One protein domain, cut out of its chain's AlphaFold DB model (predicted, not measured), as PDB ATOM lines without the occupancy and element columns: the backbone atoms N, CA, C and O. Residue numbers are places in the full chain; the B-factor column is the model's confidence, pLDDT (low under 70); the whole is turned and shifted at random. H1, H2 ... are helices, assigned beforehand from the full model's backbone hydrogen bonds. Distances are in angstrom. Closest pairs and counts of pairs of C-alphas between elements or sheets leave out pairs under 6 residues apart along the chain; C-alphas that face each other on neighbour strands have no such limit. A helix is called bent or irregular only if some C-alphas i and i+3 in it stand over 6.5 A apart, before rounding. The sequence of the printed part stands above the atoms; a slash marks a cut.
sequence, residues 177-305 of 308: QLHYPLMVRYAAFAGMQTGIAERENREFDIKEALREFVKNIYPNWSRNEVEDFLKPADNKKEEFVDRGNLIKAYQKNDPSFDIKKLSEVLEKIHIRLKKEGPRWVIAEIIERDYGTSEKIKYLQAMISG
ATOM      1  N   GLN A 177     330.646 -31.165 563.261       94.19
ATOM      2  CA  GLN A 177     330.577 -29.733 563.552       94.19
ATOM      3  C   GLN A 177     331.095 -29.390 564.955       94.19
ATOM      4  O   GLN A 177     331.515 -28.257 565.165       94.19
ATOM      5  N   LEU A 178     331.097 -30.345 565.895       95.50
ATOM      6  CA  LEU A 178     331.691 -30.184 567.224       95.50
ATOM      7  C   LEU A 178     333.093 -30.779 567.320       95.50
ATOM      8  O   LEU A 178     333.996 -30.117 567.811       95.50
ATOM      9  N   HIS A 179     333.302 -32.005 566.848       95.62
ATOM     10  CA  HIS A 179     334.535 -32.751 567.069       95.62
ATOM     11  C   HIS A 179     335.778 -31.987 566.611       95.62
ATOM     12  O   HIS A 179     336.670 -31.726 567.412       95.62
ATOM     13  N   TYR A 180     335.834 -31.600 565.338       94.56
ATOM     14  CA  TYR A 180     337.033 -30.975 564.801       94.56
ATOM     15  C   TYR A 180     337.373 -29.616 565.443       94.56
ATOM     16  O   TYR A 180     338.535 -29.433 565.809       94.56
ATOM     17  N   PRO A 181     336.434 -28.660 565.623       94.75
ATOM     18  CA  PRO A 181     336.781 -27.413 566.306       94.75
ATOM     19  C   PRO A 181     337.133 -27.642 567.781       94.75
ATOM     20  O   PRO A 181     338.045 -27.005 568.303       94.75
ATOM     21  N   LEU A 182     336.479 -28.598 568.447       96.25
ATOM     22  CA  LEU A 182     336.790 -28.945 569.831       96.25
ATOM     23  C   LEU A 182     338.173 -29.582 569.992       96.25
ATOM     24  O   LEU A 182     338.865 -29.271 570.956       96.25
ATOM     25  N   MET A 183     338.614 -30.412 569.046       95.44
ATOM     26  CA  MET A 183     339.979 -30.943 569.049       95.44
ATOM     27  C   MET A 183     341.022 -29.824 568.947       95.44
ATOM     28  O   MET A 183     342.019 -29.859 569.664       95.44
ATOM     29  N   VAL A 184     340.773 -28.804 568.116       94.56
ATOM     30  CA  VAL A 184     341.656 -27.629 567.993       94.56
ATOM     31  C   VAL A 184     341.702 -26.840 569.303       94.56
ATOM     32  O   VAL A 184     342.788 -26.519 569.785       94.56
ATOM     33  N   ARG A 185     340.544 -26.576 569.923       95.12
ATOM     34  CA  ARG A 185     340.486 -25.907 571.232       95.12
ATOM     35  C   ARG A 185     341.228 -26.686 572.304       95.12
ATOM     36  O   ARG A 185     342.028 -26.109 573.033       95.12
ATOM     37  N   TYR A 186     340.981 -27.989 572.394       96.00
ATOM     38  CA  TYR A 186     341.669 -28.826 573.365       96.00
ATOM     39  C   TYR A 186     343.183 -28.797 573.153       96.00
ATOM     40  O   TYR A 186     343.911 -28.664 574.128       96.00
ATOM     41  N   ALA A 187     343.668 -28.863 571.909       94.75
ATOM     42  CA  ALA A 187     345.100 -28.776 571.628       94.75
ATOM     43  C   ALA A 187     345.719 -27.472 572.165       94.75
ATOM     44  O   ALA A 187     346.813 -27.505 572.726       94.75
ATOM     45  N   ALA A 188     345.001 -26.345 572.074       95.25
ATOM     46  CA  ALA A 188     345.442 -25.079 572.656       95.25
ATOM     47  C   ALA A 188     345.505 -25.126 574.197       95.25
ATOM     48  O   ALA A 188     346.511 -24.717 574.776       95.25
ATOM     49  N   PHE A 189     344.483 -25.672 574.868       95.56
ATOM     50  CA  PHE A 189     344.482 -25.819 576.334       95.56
ATOM     51  C   PHE A 189     345.523 -26.821 576.834       95.56
ATOM     52  O   PHE A 189     346.174 -26.576 577.847       95.56
ATOM     53  N   ALA A 190     345.720 -27.920 576.107       95.31
ATOM     54  CA  ALA A 190     346.771 -28.883 576.392       95.31
ATOM     55  C   ALA A 190     348.151 -28.223 576.269       95.31
ATOM     56  O   ALA A 190     348.941 -28.316 577.200       95.31
ATOM     57  N   GLY A 191     348.408 -27.476 575.188       95.88
ATOM     58  CA  GLY A 191     349.657 -26.725 575.021       95.88
ATOM     59  C   GLY A 191     349.893 -25.695 576.129       95.88
ATOM     60  O   GLY A 191     351.003 -25.591 576.649       95.88
ATOM     61  N   MET A 192     348.843 -24.980 576.551       96.19
ATOM     62  CA  MET A 192     348.920 -24.047 577.680       96.19
ATOM     63  C   MET A 192     349.282 -24.762 578.988       96.19
ATOM     64  O   MET A 192     350.183 -24.317 579.696       96.19
ATOM     65  N   GLN A 193     348.619 -25.878 579.302       96.06
ATOM     66  CA  GLN A 193     348.896 -26.649 580.516       96.06
ATOM     67  C   GLN A 193     350.275 -27.310 580.498       96.06
ATOM     68  O   GLN A 193     350.920 -27.364 581.540       96.06
ATOM     69  N   THR A 194     350.767 -27.742 579.334       96.31
ATOM     70  CA  THR A 194     352.154 -28.203 579.181       96.31
ATOM     71  C   THR A 194     353.139 -27.091 579.530       96.31
ATOM     72  O   THR A 194     354.023 -27.310 580.353       96.31
ATOM     73  N   GLY A 195     352.947 -25.875 579.007       96.75
ATOM     74  CA  GLY A 195     353.819 -24.742 579.334       96.75
ATOM     75  C   GLY A 195     353.790 -24.355 580.820       96.75
ATOM     76  O   GLY A 195     354.820 -23.983 581.383       96.75
ATOM     77  N   ILE A 196     352.632 -24.468 581.483       96.69
ATOM     78  CA  ILE A 196     352.521 -24.265 582.937       96.69
ATOM     79  C   ILE A 196     353.274 -25.370 583.690       96.69
ATOM     80  O   ILE A 196     354.061 -25.066 584.584       96.69
ATOM     81  N   ALA A 197     353.063 -26.634 583.320       96.88
ATOM     82  CA  ALA A 197     353.697 -27.782 583.961       96.88
ATOM     83  C   ALA A 197     355.231 -27.736 583.846       96.88
ATOM     84  O   ALA A 197     355.924 -27.931 584.844       96.88
ATOM     85  N   GLU A 198     355.757 -27.379 582.671       97.06
ATOM     86  CA  GLU A 198     357.192 -27.167 582.444       97.06
ATOM     87  C   GLU A 198     357.746 -26.036 583.317       97.06
ATOM     88  O   GLU A 198     358.780 -26.196 583.966       97.06
ATOM     89  N   ARG A 199     357.037 -24.901 583.391       97.31
ATOM     90  CA  ARG A 199     357.450 -23.753 584.211       97.31
ATOM     91  C   ARG A 199     357.454 -24.067 585.709       97.31
ATOM     92  O   ARG A 199     358.277 -23.525 586.441       97.31
ATOM     93  N   GLU A 200     356.531 -24.908 586.159       97.19
ATOM     94  CA  GLU A 200     356.378 -25.320 587.559       97.19
ATOM     95  C   GLU A 200     357.165 -26.599 587.899       97.19
ATOM     96  O   GLU A 200     357.117 -27.056 589.040       97.19
ATOM     97  N   ASN A 201     357.905 -27.165 586.936       96.44
ATOM     98  CA  ASN A 201     358.643 -28.424 587.060       96.44
ATOM     99  C   ASN A 201     357.784 -29.578 587.616       96.44
ATOM    100  O   ASN A 201     358.195 -30.314 588.517       96.44
ATOM    101  N   ARG A 202     356.565 -29.714 587.087       96.50
ATOM    102  CA  ARG A 202     355.610 -30.775 587.433       96.50
ATOM    103  C   ARG A 202     355.142 -31.524 586.191       96.50
ATOM    104  O   ARG A 202     355.363 -31.092 585.064       96.50
ATOM    105  N   GLU A 203     354.450 -32.639 586.398       94.69
ATOM    106  CA  GLU A 203     353.827 -33.386 585.304       94.69
ATOM    107  C   GLU A 203     352.579 -32.672 584.747       94.69
ATOM    108  O   GLU A 203     351.901 -31.900 585.436       94.69
ATOM    109  N   PHE A 204     352.282 -32.946 583.472       93.75
ATOM    110  CA  PHE A 204     351.096 -32.444 582.779       93.75
ATOM    111  C   PHE A 204     349.812 -32.954 583.447       93.75
ATOM    112  O   PHE A 204     349.576 -34.160 583.528       93.75
ATOM    113  N   ASP A 205     348.947 -32.027 583.864       92.31
ATOM    114  CA  ASP A 205     347.642 -32.358 584.439       92.31
ATOM    115  C   ASP A 205     346.547 -32.302 583.366       92.31
ATOM    116  O   ASP A 205     346.017 -31.243 583.015       92.31
ATOM    117  N   ILE A 206     346.177 -33.480 582.862       91.69
ATOM    118  CA  ILE A 206     345.108 -33.620 581.873       91.69
ATOM    119  C   ILE A 206     343.743 -33.173 582.405       91.69
ATOM    120  O   ILE A 206     342.922 -32.672 581.637       91.69
ATOM    121  N   LYS A 207     343.474 -33.338 583.706       91.88
ATOM    122  CA  LYS A 207     342.179 -32.971 584.289       91.88
ATOM    123  C   LYS A 207     342.017 -31.462 584.278       91.88
ATOM    124  O   LYS A 207     340.948 -30.979 583.916       91.88
ATOM    125  N   GLU A 208     343.080 -30.726 584.587       93.19
ATOM    126  CA  GLU A 208     343.056 -29.265 584.517       93.19
ATOM    127  C   GLU A 208     342.891 -28.759 583.077       93.19
ATOM    128  O   GLU A 208     342.075 -27.873 582.825       93.19
ATOM    129  N   ALA A 209     343.559 -29.390 582.103       94.69
ATOM    130  CA  ALA A 209     343.346 -29.076 580.688       94.69
ATOM    131  C   ALA A 209     341.885 -29.302 580.257       94.69
ATOM    132  O   ALA A 209     341.307 -28.472 579.554       94.69
ATOM    133  N   LEU A 210     341.269 -30.405 580.696       95.00
ATOM    134  CA  LEU A 210     339.873 -30.726 580.389       95.00
ATOM    135  C   LEU A 210     338.878 -29.786 581.085       95.00
ATOM    136  O   LEU A 210     337.861 -29.443 580.480       95.00
ATOM    137  N   ARG A 211     339.166 -29.334 582.309       95.25
ATOM    138  CA  ARG A 211     338.349 -28.337 583.024       95.25
ATOM    139  C   ARG A 211     338.289 -27.018 582.275       95.25
ATOM    140  O   ARG A 211     337.194 -26.541 581.979       95.25
ATOM    141  N   GLU A 212     339.447 -26.468 581.925       95.38
ATOM    142  CA  GLU A 212     339.540 -25.209 581.180       95.38
ATOM    143  C   GLU A 212     338.897 -25.333 579.794       95.38
ATOM    144  O   GLU A 212     338.126 -24.469 579.368       95.38
ATOM    145  N   PHE A 213     339.110 -26.470 579.129       96.56
ATOM    146  CA  PHE A 213     338.459 -26.798 577.867       96.56
ATOM    147  C   PHE A 213     336.923 -26.798 577.972       96.56
ATOM    148  O   PHE A 213     336.260 -26.117 577.190       96.56
ATOM    149  N   VAL A 214     336.329 -27.498 578.945       96.25
ATOM    150  CA  VAL A 214     334.863 -27.529 579.123       96.25
ATOM    151  C   VAL A 214     334.320 -26.162 579.539       96.25
ATOM    152  O   VAL A 214     333.293 -25.723 579.014       96.25
ATOM    153  N   LYS A 215     335.023 -25.448 580.425       95.56
ATOM    154  CA  LYS A 215     334.662 -24.087 580.844       95.56
ATOM    155  C   LYS A 215     334.668 -23.106 579.671       95.56
ATOM    156  O   LYS A 215     333.794 -22.247 579.596       95.56
ATOM    157  N   ASN A 216     335.590 -23.251 578.720       95.06
ATOM    158  CA  ASN A 216     335.612 -22.443 577.503       95.06
ATOM    159  C   ASN A 216     334.401 -22.704 576.589       95.06
ATOM    160  O   ASN A 216     333.874 -21.779 575.968       95.06
ATOM    161  N   ILE A 217     333.939 -23.951 576.516       94.38
ATOM    162  CA  ILE A 217     332.781 -24.346 575.699       94.38
ATOM    163  C   ILE A 217     331.473 -23.851 576.324       94.38
ATOM    164  O   ILE A 217     330.579 -23.379 575.611       94.38
ATOM    165  N   TYR A 218     331.386 -23.924 577.655       94.25
ATOM    166  CA  TYR A 218     330.249 -23.485 578.458       94.25
ATOM    167  C   TYR A 218     330.670 -22.355 579.410       94.25
ATOM    168  O   TYR A 218     330.772 -22.560 580.619       94.25
ATOM    169  N   PRO A 219     330.869 -21.122 578.904       91.38
ATOM    170  CA  PRO A 219     331.438 -20.024 579.692       91.38
ATOM    171  C   PRO A 219     330.599 -19.653 580.920       91.38
ATOM    172  O   PRO A 219     331.138 -19.166 581.915       91.38
ATOM    173  N   ASN A 220     329.296 -19.931 580.880       91.94
ATOM    174  CA  ASN A 220     328.364 -19.619 581.961       91.94
ATOM    175  C   ASN A 220     328.383 -20.656 583.099       91.94
ATOM    176  O   ASN A 220     327.805 -20.390 584.145       91.94
ATOM    177  N   TRP A 221     329.028 -21.813 582.918       94.62
ATOM    178  CA  TRP A 221     329.080 -22.868 583.931       94.62
ATOM    179  C   TRP A 221     330.040 -22.536 585.062       94.62
ATOM    180  O   TRP A 221     331.189 -22.176 584.830       94.62
ATOM    181  N   SER A 222     329.600 -22.682 586.300       95.88
ATOM    182  CA  SER A 222     330.455 -22.669 587.482       95.88
ATOM    183  C   SER A 222     331.472 -23.815 587.459       95.88
ATOM    184  O   SER A 222     331.332 -24.797 586.731       95.88
ATOM    185  N   ARG A 223     332.514 -23.712 588.295       94.19
ATOM    186  CA  ARG A 223     333.514 -24.781 588.439       94.19
ATOM    187  C   ARG A 223     332.874 -26.110 588.858       94.19
ATOM    188  O   ARG A 223     333.270 -27.149 588.351       94.19
ATOM    189  N   ASN A 224     331.871 -26.064 589.734       96.12
ATOM    190  CA  ASN A 224     331.169 -27.262 590.195       96.12
ATOM    191  C   ASN A 224     330.390 -27.928 589.056       96.12
ATOM    192  O   ASN A 224     330.524 -29.127 588.873       96.12
ATOM    193  N   GLU A 225     329.680 -27.155 588.227       96.19
ATOM    194  CA  GLU A 225     328.974 -27.702 587.054       96.19
ATOM    195  C   GLU A 225     329.930 -28.372 586.056       96.19
ATOM    196  O   GLU A 225     329.599 -29.404 585.475       96.19
ATOM    197  N   VAL A 226     331.134 -27.818 585.873       96.38
ATOM    198  CA  VAL A 226     332.173 -28.438 585.036       96.38
ATOM    199  C   VAL A 226     332.643 -29.768 585.636       96.38
ATOM    200  O   VAL A 226     332.726 -30.762 584.915       96.38
ATOM    201  N   GLU A 227     332.907 -29.825 586.945       94.75
ATOM    202  CA  GLU A 227     333.287 -31.075 587.622       94.75
ATOM    203  C   GLU A 227     332.177 -32.128 587.570       94.75
ATOM    204  O   GLU A 227     332.446 -33.304 587.322       94.75
ATOM    205  N   ASP A 228     330.933 -31.704 587.784       95.00
ATOM    206  CA  ASP A 228     329.751 -32.565 587.758       95.00
ATOM    207  C   ASP A 228     329.465 -33.098 586.350       95.00
ATOM    208  O   ASP A 228     328.845 -34.147 586.206       95.00
ATOM    209  N   PHE A 229     329.960 -32.427 585.308       95.06
ATOM    210  CA  PHE A 229     329.957 -32.941 583.941       95.06
ATOM    211  C   PHE A 229     331.120 -33.909 583.672       95.06
ATOM    212  O   PHE A 229     330.928 -34.955 583.048       95.06
ATOM    213  N   LEU A 230     332.329 -33.587 584.142       94.69
ATOM    214  CA  LEU A 230     333.532 -34.381 583.872       94.69
ATOM    215  C   LEU A 230     333.563 -35.715 584.632       94.69
ATOM    216  O   LEU A 230     334.001 -36.717 584.071       94.69
ATOM    217  N   LYS A 231     333.087 -35.768 585.883       92.00
ATOM    218  CA  LYS A 231     333.104 -37.011 586.680       92.00
ATOM    219  C   LYS A 231     332.256 -38.131 586.054       92.00
ATOM    220  O   LYS A 231     332.786 -39.227 585.877       92.00
ATOM    221  N   PRO A 232     330.984 -37.906 585.663       89.81
ATOM    222  CA  PRO A 232     330.206 -38.929 584.968       89.81
ATOM    223  C   PRO A 232     330.814 -39.327 583.625       89.81
ATOM    224  O   PRO A 232     330.729 -40.495 583.256       89.81
ATOM    225  N   ALA A 233     331.440 -38.389 582.903       90.88
ATOM    226  CA  ALA A 233     332.132 -38.684 581.651       90.88
ATOM    227  C   ALA A 233     333.275 -39.691 581.862       90.88
ATOM    228  O   ALA A 233     333.390 -40.659 581.110       90.88
ATOM    229  N   ASP A 234     334.083 -39.485 582.904       90.25
ATOM    230  CA  ASP A 234     335.188 -40.379 583.261       90.25
ATOM    231  C   ASP A 234     334.672 -41.755 583.704       90.25
ATOM    232  O   ASP A 234     335.158 -42.774 583.224       90.25
ATOM    233  N   ASN A 235     333.602 -41.810 584.506       90.56
ATOM    234  CA  ASN A 235     332.986 -43.080 584.907       90.56
ATOM    235  C   ASN A 235     332.418 -43.853 583.706       90.56
ATOM    236  O   ASN A 235     332.698 -45.039 583.539       90.56
ATOM    237  N   LYS A 236     331.671 -43.180 582.815       90.75
ATOM    238  CA  LYS A 236     331.135 -43.799 581.591       90.75
ATOM    239  C   LYS A 236     332.247 -44.340 580.695       90.75
ATOM    240  O   LYS A 236     332.073 -45.396 580.083       90.75
ATOM    241  N   LYS A 237     333.369 -43.615 580.613       90.25
ATOM    242  CA  LYS A 237     334.577 -44.063 579.917       90.25
ATOM    243  C   LYS A 237     335.124 -45.313 580.583       90.25
ATOM    244  O   LYS A 237     335.356 -46.285 579.883       90.25
ATOM    245  N   GLU A 238     335.317 -45.322 581.898       89.69
ATOM    246  CA  GLU A 238     335.910 -46.455 582.618       89.69
ATOM    247  C   GLU A 238     335.073 -47.736 582.523       89.69
ATOM    248  O   GLU A 238     335.635 -48.809 582.282       89.69
ATOM    249  N   GLU A 239     333.751 -47.609 582.632       90.56
ATOM    250  CA  GLU A 239     332.775 -48.708 582.582       90.56
ATOM    251  C   GLU A 239     332.363 -49.110 581.154       90.56
ATOM    252  O   GLU A 239     331.675 -50.109 580.959       90.56
ATOM    253  N   PHE A 240     332.765 -48.332 580.147       90.62
ATOM    254  CA  PHE A 240     332.379 -48.496 578.743       90.62
ATOM    255  C   PHE A 240     330.864 -48.618 578.517       90.62
ATOM    256  O   PHE A 240     330.387 -49.466 577.756       90.62
ATOM    257  N   VAL A 241     330.092 -47.738 579.155       91.88
ATOM    258  CA  VAL A 241     328.616 -47.793 579.175       91.88
ATOM    259  C   VAL A 241     328.005 -47.841 577.762       91.88
ATOM    260  O   VAL A 241     326.996 -48.505 577.528       91.88
ATOM    261  N   ASP A 242     328.645 -47.199 576.780       92.62
ATOM    262  CA  ASP A 242     328.166 -47.122 575.394       92.62
ATOM    263  C   ASP A 242     328.384 -48.398 574.558       92.62
ATOM    264  O   ASP A 242     327.881 -48.491 573.432       92.62
ATOM    265  N   ARG A 243     329.087 -49.409 575.086       92.69
ATOM    266  CA  ARG A 243     329.443 -50.647 574.369       92.69
ATOM    267  C   ARG A 243     328.238 -51.342 573.740       92.69
ATOM    268  O   ARG A 243     328.281 -51.728 572.573       92.69
ATOM    269  N   GLY A 244     327.144 -51.480 574.490       93.00
ATOM    270  CA  GLY A 244     325.928 -52.132 573.994       93.00
ATOM    271  C   GLY A 244     325.289 -51.381 572.822       93.00
ATOM    272  O   GLY A 244     324.832 -51.997 571.858       93.00
ATOM    273  N   ASN A 245     325.302 -50.048 572.867       94.50
ATOM    274  CA  ASN A 245     324.776 -49.209 571.792       94.50
ATOM    275  C   ASN A 245     325.684 -49.231 570.556       94.50
ATOM    276  O   ASN A 245     325.177 -49.247 569.435       94.50
ATOM    277  N   LEU A 246     327.005 -49.303 570.744       93.81
ATOM    278  CA  LEU A 246     327.968 -49.474 569.655       93.81
ATOM    279  C   LEU A 246     327.777 -50.807 568.929       93.81
ATOM    280  O   LEU A 246     327.712 -50.818 567.702       93.81
ATOM    281  N   ILE A 247     327.610 -51.914 569.661       93.50
ATOM    282  CA  ILE A 247     327.329 -53.229 569.059       93.50
ATOM    283  C   ILE A 247     326.067 -53.155 568.194       93.50
ATOM    284  O   ILE A 247     326.108 -53.520 567.020       93.50
ATOM    285  N   LYS A 248     324.975 -52.597 568.733       93.50
ATOM    286  CA  LYS A 248     323.724 -52.408 567.980       93.50
ATOM    287  C   LYS A 248     323.921 -51.541 566.732       93.50
ATOM    288  O   LYS A 248     323.331 -51.831 565.694       93.50
ATOM    289  N   ALA A 249     324.737 -50.489 566.810       92.81
ATOM    290  CA  ALA A 249     325.011 -49.609 565.677       92.81
ATOM    291  C   ALA A 249     325.793 -50.316 564.558       92.81
ATOM    292  O   ALA A 249     325.424 -50.187 563.392       92.81
ATOM    293  N   TYR A 250     326.818 -51.107 564.892       91.50
ATOM    294  CA  TYR A 250     327.544 -51.910 563.902       91.50
ATOM    295  C   TYR A 250     326.651 -52.990 563.282       91.50
ATOM    296  O   TYR A 250     326.603 -53.093 562.060       91.50
ATOM    297  N   GLN A 251     325.867 -53.712 564.090       91.25
ATOM    298  CA  GLN A 251     324.927 -54.727 563.593       91.25
ATOM    299  C   GLN A 251     323.839 -54.153 562.681       91.25
ATOM    300  O   GLN A 251     323.369 -54.823 561.767       91.25
ATOM    301  N   LYS A 252     323.420 -52.906 562.914       91.88
ATOM    302  CA  LYS A 252     322.466 -52.230 562.032       91.88
ATOM    303  C   LYS A 252     323.047 -51.987 560.634       91.88
ATOM    304  O   LYS A 252     322.299 -52.031 559.664       91.88
ATOM    305  N   ASN A 253     324.345 -51.697 560.543       87.75
ATOM    306  CA  ASN A 253     325.023 -51.445 559.269       87.75
ATOM    307  C   ASN A 253     325.428 -52.749 558.568       87.75
ATOM    308  O   ASN A 253     325.423 -52.803 557.343       87.75
ATOM    309  N   ASP A 254     325.745 -53.787 559.342       89.75
ATOM    310  CA  ASP A 254     326.042 -55.129 558.851       89.75
ATOM    311  C   ASP A 254     325.425 -56.186 559.791       89.75
ATOM    312  O   ASP A 254     325.999 -56.507 560.836       89.75
ATOM    313  N   PRO A 255     324.251 -56.749 559.448       88.75
ATOM    314  CA  PRO A 255     323.594 -57.765 560.271       88.75
ATOM    315  C   PRO A 255     324.379 -59.074 560.396       88.75
ATOM    316  O   PRO A 255     324.117 -59.854 561.310       88.75
ATOM    317  N   SER A 256     325.323 -59.330 559.484       88.69
ATOM    318  CA  SER A 256     326.135 -60.552 559.460       88.69
ATOM    319  C   SER A 256     327.396 -60.461 560.323       88.69
ATOM    320  O   SER A 256     328.154 -61.427 560.424       88.69
ATOM    321  N   PHE A 257     327.619 -59.311 560.964       84.94
ATOM    322  CA  PHE A 257     328.828 -59.043 561.726       84.94
ATOM    323  C   PHE A 257     328.967 -59.978 562.935       84.94
ATOM    324  O   PHE A 257     328.056 -60.117 563.757       84.94
ATOM    325  N   ASP A 258     330.145 -60.582 563.091       90.62
ATOM    326  CA  ASP A 258     330.453 -61.433 564.239       90.62
ATOM    327  C   ASP A 258     330.532 -60.594 565.526       90.62
ATOM    328  O   ASP A 258     331.483 -59.840 565.762       90.62
ATOM    329  N   ILE A 259     329.521 -60.751 566.384       89.06
ATOM    330  CA  ILE A 259     329.381 -60.029 567.655       89.06
ATOM    331  C   ILE A 259     330.547 -60.319 568.602       89.06
ATOM    332  O   ILE A 259     330.953 -59.423 569.347       89.06
ATOM    333  N   LYS A 260     331.083 -61.547 568.605       89.81
ATOM    334  CA  LYS A 260     332.202 -61.921 569.482       89.81
ATOM    335  C   LYS A 260     333.466 -61.204 569.037       89.81
ATOM    336  O   LYS A 260     334.099 -60.525 569.843       89.81
ATOM    337  N   LYS A 261     333.760 -61.239 567.737       88.94
ATOM    338  CA  LYS A 261     334.902 -60.518 567.168       88.94
ATOM    339  C   LYS A 261     334.784 -59.006 567.372       88.94
ATOM    340  O   LYS A 261     335.750 -58.367 567.780       88.94
ATOM    341  N   LEU A 262     333.600 -58.426 567.158       88.06
ATOM    342  CA  LEU A 262     333.352 -57.005 567.425       88.06
ATOM    343  C   LEU A 262     333.566 -56.662 568.901       88.06
ATOM    344  O   LEU A 262     334.216 -55.673 569.225       88.06
ATOM    345  N   SER A 263     333.040 -57.498 569.791       89.12
ATOM    346  CA  SER A 263     333.179 -57.359 571.239       89.12
ATOM    347  C   SER A 263     334.638 -57.311 571.687       89.12
ATOM    348  O   SER A 263     334.976 -56.483 572.531       89.12
ATOM    349  N   GLU A 264     335.491 -58.163 571.121       89.50
ATOM    350  CA  GLU A 264     336.931 -58.191 571.400       89.50
ATOM    351  C   GLU A 264     337.658 -56.958 570.852       89.50
ATOM    352  O   GLU A 264     338.547 -56.410 571.505       89.50
ATOM    353  N   VAL A 265     337.287 -56.503 569.652       88.00
ATOM    354  CA  VAL A 265     337.854 -55.291 569.042       88.00
ATOM    355  C   VAL A 265     337.500 -54.060 569.873       88.00
ATOM    356  O   VAL A 265     338.385 -53.265 570.192       88.00
ATOM    357  N   LEU A 266     336.232 -53.924 570.267       90.94
ATOM    358  CA  LEU A 266     335.769 -52.824 571.109       90.94
ATOM    359  C   LEU A 266     336.494 -52.803 572.456       90.94
ATOM    360  O   LEU A 266     336.869 -51.726 572.904       90.94
ATOM    361  N   GLU A 267     336.756 -53.961 573.063       89.56
ATOM    362  CA  GLU A 267     337.504 -54.053 574.323       89.56
ATOM    363  C   GLU A 267     338.950 -53.552 574.178       89.56
ATOM    364  O   GLU A 267     339.429 -52.729 574.959       89.56
ATOM    365  N   LYS A 268     339.651 -53.976 573.120       87.12
ATOM    366  CA  LYS A 268     341.014 -53.493 572.836       87.12
ATOM    367  C   LYS A 268     341.044 -51.982 572.617       87.12
ATOM    368  O   LYS A 268     341.966 -51.301 573.068       87.12
ATOM    369  N   ILE A 269     340.038 -51.460 571.919       84.44
ATOM    370  CA  ILE A 269     339.924 -50.029 571.652       84.44
ATOM    371  C   ILE A 269     339.563 -49.270 572.924       84.44
ATOM    372  O   ILE A 269     340.140 -48.219 573.165       84.44
ATOM    373  N   HIS A 270     338.709 -49.812 573.788       87.81
ATOM    374  CA  HIS A 270     338.401 -49.233 575.093       87.81
ATOM    375  C   HIS A 270     339.648 -49.069 575.959       87.81
ATOM    376  O   HIS A 270     339.905 -47.967 576.438       87.81
ATOM    377  N   ILE A 271     340.486 -50.104 576.063       85.44
ATOM    378  CA  ILE A 271     341.765 -50.036 576.792       85.44
ATOM    379  C   ILE A 271     342.661 -48.917 576.242       85.44
ATOM    380  O   ILE A 271     343.321 -48.207 577.004       85.44
ATOM    381  N   ARG A 272     342.680 -48.733 574.917       81.44
ATOM    382  CA  ARG A 272     343.419 -47.641 574.275       81.44
ATOM    383  C   ARG A 272     342.790 -46.280 574.586       81.44
ATOM    384  O   ARG A 272     343.501 -45.366 574.987       81.44
ATOM    385  N   LEU A 273     341.470 -46.164 574.474       76.81
ATOM    386  CA  LEU A 273     340.715 -44.935 574.714       76.81
ATOM    387  C   LEU A 273     340.749 -44.479 576.173       76.81
ATOM    388  O   LEU A 273     340.712 -43.279 576.415       76.81
ATOM    389  N   LYS A 274     340.904 -45.387 577.147       77.81
ATOM    390  CA  LYS A 274     341.144 -45.010 578.552       77.81
ATOM    391  C   LYS A 274     342.369 -44.103 578.708       77.81
ATOM    392  O   LYS A 274     342.379 -43.243 579.586       77.81
ATOM    393  N   LYS A 275     343.370 -44.277 577.837       71.62
ATOM    394  CA  LYS A 275     344.582 -43.448 577.774       71.62
ATOM    395  C   LYS A 275     344.427 -42.222 576.865       71.62
ATOM    396  O   LYS A 275     345.205 -41.282 576.994       71.62
ATOM    397  N   GLU A 276     343.467 -42.222 575.937       60.94
ATOM    398  CA  GLU A 276     343.284 -41.141 574.962       60.94
ATOM    399  C   GLU A 276     342.362 -40.038 575.512       60.94
ATOM    400  O   GLU A 276     341.162 -40.224 575.679       60.94
ATOM    401  N   GLY A 277     342.955 -38.862 575.752       75.25
ATOM    402  CA  GLY A 277     342.396 -37.710 576.472       75.25
ATOM    403  C   GLY A 277     340.983 -37.211 576.109       75.25
ATOM    404  O   GLY A 277     339.995 -37.672 576.674       75.25
ATOM    405  N   PRO A 278     340.836 -36.176 575.264       91.38
ATOM    406  CA  PRO A 278     339.630 -35.331 575.220       91.38
ATOM    407  C   PRO A 278     338.437 -35.948 574.494       91.38
ATOM    408  O   PRO A 278     337.323 -35.435 574.584       91.38
ATOM    409  N   ARG A 279     338.657 -37.021 573.731       91.94
ATOM    410  CA  ARG A 279     337.675 -37.553 572.781       91.94
ATOM    411  C   ARG A 279     336.416 -38.056 573.483       91.94
ATOM    412  O   ARG A 279     335.317 -37.822 572.992       91.94
ATOM    413  N   TRP A 280     336.550 -38.656 574.666       91.81
ATOM    414  CA  TRP A 280     335.381 -39.083 575.438       91.81
ATOM    415  C   TRP A 280     334.583 -37.900 575.999       91.81
ATOM    416  O   TRP A 280     333.359 -37.891 575.933       91.81
ATOM    417  N   VAL A 281     335.265 -36.846 576.455       94.81
ATOM    418  CA  VAL A 281     334.607 -35.601 576.883       94.81
ATOM    419  C   VAL A 281     333.862 -34.956 575.710       94.81
ATOM    420  O   VAL A 281     332.721 -34.529 575.863       94.81
ATOM    421  N   ILE A 282     334.455 -34.953 574.512       96.31
ATOM    422  CA  ILE A 282     333.787 -34.500 573.282       96.31
ATOM    423  C   ILE A 282     332.548 -35.358 572.977       96.31
ATOM    424  O   ILE A 282     331.512 -34.806 572.607       96.31
ATOM    425  N   ALA A 283     332.614 -36.680 573.170       95.62
ATOM    426  CA  ALA A 283     331.468 -37.573 572.988       95.62
ATOM    427  C   ALA A 283     330.296 -37.210 573.917       95.62
ATOM    428  O   ALA A 283     329.151 -37.161 573.469       95.62
ATOM    429  N   GLU A 284     330.579 -36.899 575.184       95.94
ATOM    430  CA  GLU A 284     329.566 -36.451 576.151       95.94
ATOM    431  C   GLU A 284     328.986 -35.078 575.792       95.94
ATOM    432  O   GLU A 284     327.785 -34.852 575.935       95.94
ATOM    433  N   ILE A 285     329.809 -34.167 575.264       96.88
ATOM    434  CA  ILE A 285     329.337 -32.873 574.753       96.88
ATOM    435  C   ILE A 285     328.372 -33.083 573.578       96.88
ATOM    436  O   ILE A 285     327.313 -32.460 573.530       96.88
ATOM    437  N   ILE A 286     328.697 -33.997 572.659       97.25
ATOM    438  CA  ILE A 286     327.822 -34.350 571.533       97.25
ATOM    439  C   ILE A 286     326.508 -34.967 572.028       97.25
ATOM    440  O   ILE A 286     325.447 -34.592 571.531       97.25
ATOM    441  N   GLU A 287     326.551 -35.880 573.004       96.69
ATOM    442  CA  GLU A 287     325.337 -36.462 573.594       96.69
ATOM    443  C   GLU A 287     324.457 -35.399 574.242       96.69
ATOM    444  O   GLU A 287     323.247 -35.392 574.015       96.69
ATOM    445  N   ARG A 288     325.047 -34.465 574.985       95.50
ATOM    446  CA  ARG A 288     324.297 -33.367 575.592       95.50
ATOM    447  C   ARG A 288     323.611 -32.482 574.547       95.50
ATOM    448  O   ARG A 288     322.450 -32.121 574.722       95.50
ATOM    449  N   ASP A 289     324.310 -32.134 573.470       94.81
ATOM    450  CA  ASP A 289     323.834 -31.136 572.506       94.81
ATOM    451  C   ASP A 289     322.940 -31.706 571.401       94.81
ATOM    452  O   ASP A 289     322.100 -30.990 570.835       94.81
ATOM    453  N   TYR A 290     323.144 -32.975 571.050       95.00
ATOM    454  CA  TYR A 290     322.516 -33.632 569.902       95.00
ATOM    455  C   TYR A 290     321.934 -35.018 570.213       95.00
ATOM    456  O   TYR A 290     321.316 -35.628 569.339       95.00
ATOM    457  N   GLY A 291     322.064 -35.495 571.450       95.88
ATOM    458  CA  GLY A 291     321.500 -36.756 571.917       95.88
ATOM    459  C   GLY A 291     322.406 -37.967 571.688       95.88
ATOM    460  O   GLY A 291     323.356 -37.953 570.900       95.88
ATOM    461  N   THR A 292     322.061 -39.065 572.360       95.94
ATOM    462  CA  THR A 292     322.821 -40.324 572.350       95.94
ATOM    463  C   THR A 292     323.049 -40.865 570.937       95.94
ATOM    464  O   THR A 292     324.126 -41.369 570.637       95.94
ATOM    465  N   SER A 293     322.087 -40.709 570.019       95.88
ATOM    466  CA  SER A 293     322.247 -41.180 568.635       95.88
ATOM    467  C   SER A 293     323.459 -40.557 567.929       95.88
ATOM    468  O   SER A 293     324.145 -41.258 567.188       95.88
ATOM    469  N   GLU A 294     323.723 -39.260 568.113       97.12
ATOM    470  CA  GLU A 294     324.879 -38.603 567.485       97.12
ATOM    471  C   GLU A 294     326.186 -38.962 568.197       97.12
ATOM    472  O   GLU A 294     327.203 -39.158 567.531       97.12
ATOM    473  N   LYS A 295     326.153 -39.157 569.520       96.38
ATOM    474  CA  LYS A 295     327.301 -39.676 570.273       96.38
ATOM    475  C   LYS A 295     327.726 -41.058 569.783       96.38
ATOM    476  O   LYS A 295     328.910 -41.278 569.557       96.38
ATOM    477  N   ILE A 296     326.786 -41.976 569.561       96.31
ATOM    478  CA  ILE A 296     327.118 -43.323 569.075       96.31
ATOM    479  C   ILE A 296     327.712 -43.276 567.665       96.31
ATOM    480  O   ILE A 296     328.710 -43.948 567.416       96.31
ATOM    481  N   LYS A 297     327.179 -42.434 566.765       96.12
ATOM    482  CA  LYS A 297     327.786 -42.208 565.439       96.12
ATOM    483  C   LYS A 297     329.210 -41.662 565.549       96.12
ATOM    484  O   LYS A 297     330.081 -42.094 564.802       96.12
ATOM    485  N   TYR A 298     329.445 -40.728 566.469       96.19
ATOM    486  CA  TYR A 298     330.775 -40.182 566.717       96.19
ATOM    487  C   TYR A 298     331.747 -41.241 567.237       96.19
ATOM    488  O   TYR A 298     332.829 -41.399 566.680       96.19
ATOM    489  N   LEU A 299     331.359 -41.992 568.268       93.69
ATOM    490  CA  LEU A 299     332.188 -43.054 568.831       93.69
ATOM    491  C   LEU A 299     332.502 -44.125 567.779       93.69
ATOM    492  O   LEU A 299     333.649 -44.544 567.664       93.69
ATOM    493  N   GLN A 300     331.522 -44.504 566.954       93.62
ATOM    494  CA  GLN A 300     331.731 -45.404 565.820       93.62
ATOM    495  C   GLN A 300     332.744 -44.829 564.816       93.62
ATOM    496  O   GLN A 300     333.675 -45.524 564.422       93.62
ATOM    497  N   ALA A 301     332.606 -43.556 564.431       93.31
ATOM    498  CA  ALA A 301     333.531 -42.884 563.517       93.31
ATOM    499  C   ALA A 301     334.954 -42.781 564.095       93.31
ATOM    500  O   ALA A 301     335.933 -42.970 563.382       93.31
ATOM    501  N   MET A 302     335.083 -42.530 565.397       91.31
ATOM    502  CA  MET A 302     336.365 -42.519 566.101       91.31
ATOM    503  C   MET A 302     337.028 -43.902 566.096       91.31
ATOM    504  O   MET A 302     338.222 -44.004 565.830       91.31
ATOM    505  N   ILE A 303     336.253 -44.961 566.340       89.19
ATOM    506  CA  ILE A 303     336.708 -46.359 566.321       89.19
ATOM    507  C   ILE A 303     337.156 -46.775 564.911       89.19
ATOM    508  O   ILE A 303     338.191 -47.421 564.763       89.19
ATOM    509  N   SER A 304     336.405 -46.379 563.881       88.19
ATOM    510  CA  SER A 304     336.715 -46.669 562.474       88.19
ATOM    511  C   SER A 304     337.832 -45.790 561.892       88.19
ATOM    512  O   SER A 304     338.341 -46.086 560.817       88.19
ATOM    513  N   GLY A 305     338.229 -44.721 562.590       86.88
ATOM    514  CA  GLY A 305     339.262 -43.778 562.151       86.88
ATOM    515  C   GLY A 305     338.768 -42.621 561.274       86.88
ATOM    516  O   GLY A 305     339.573 -41.778 560.892       86.88
TER     517      GLY A 305
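This is residues 177 to 305 of the 308 residues of an uncharacterized protein of Candidatus Chisholmbacteria bacterium RIFCSPHIGHO2_01_FULL_48_12 (UniProt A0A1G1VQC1). An elongated body of crossed helices is built round H6, which lies near its middle between the first part of H1 and the second half of H3; H2 packs on H1 and H3, and the longest helix, H1, runs from H6 past H2 out to one end of the body at Arg 199. H6 and H7 form a helical hairpin in the middle, and beyond it H4 packs across H7 and H5 packs on H4 at the other end. The printed part has 129 residues, with seven named helices, H1 to H7 in chain order, and no named strand; its class is all helix. The whole is compact, with a radius of gyration of the C-alphas of 16.1 A, and spans 54 by 31 by 23 A.

Find C-alpha 177 at (330.577, -29.733, 563.552); from there H1, residues 177 to 199, runs 34.4 A to C-alpha 199 at (357.450, -23.753, 584.211). H1 is only just irregular: C-alphas 177 and 180 are 6.7 A apart. Next come H2, residues 206 to 217, 16.6 A long, and H3, residues 223 to 239, 24.6 A long. Read on to H4, residues 243 to 253, 15.8 A, and H5, residues 259 to 275, 24.7 A. Last are H6, residues 279 to 290, 15.9 A, and H7, residues 292 to 304, 18.2 A, which ends at C-alpha 304 at (336.715, -46.669, 562.474).

Start at H1, which with residues 178 to 183 alone touches the hub, H6; the closest C-alphas are those of His 179 and Ile 282, 6.5 A apart. With residues 185 to 193 alone H1 touches H2, closest at the C-alphas of Ala 190 and Ala 209, 5.5 A, at a steep tilt of 47 degrees, opposite ways. H2 touches H3, closest at the C-alphas of Arg 211 and Val 226, 6.5 A. H3 touches H6, closest at the C-alphas of Ala 233 and Val 281, 6.2 A, at a steep tilt of 69 degrees, only just short of about perpendicular. H6 and H7, a hairpin, touch at a shallow tilt of 31 degrees, opposite ways; the C-alphas of Glu 287 and Lys 295, their closest, are 5.0 A apart. H7 touches H4 about perpendicular, at 78 degrees, closest at the C-alphas of Leu 246 and Ile 296, 6.2 A. H4 touches H5, closest at the C-alphas of Ile 247 and Ile 259, 7.2 A. H1 is apart from H3, H4 and H5. In H2, H4, H6 and H7 every O i to N i+4 pair is within hydrogen-bond range; in H1 18 of 19 are, in H3 and in H5 12 of 13.

Look for the two C-alphas farthest apart, those of Arg 199 and Ser 256, at 54.3 A. The printed part has no cut and no long link. Mean pLDDT of the printed part is 92.4; the one residue under 70 is Glu 276, in the tight link from H5 to H6.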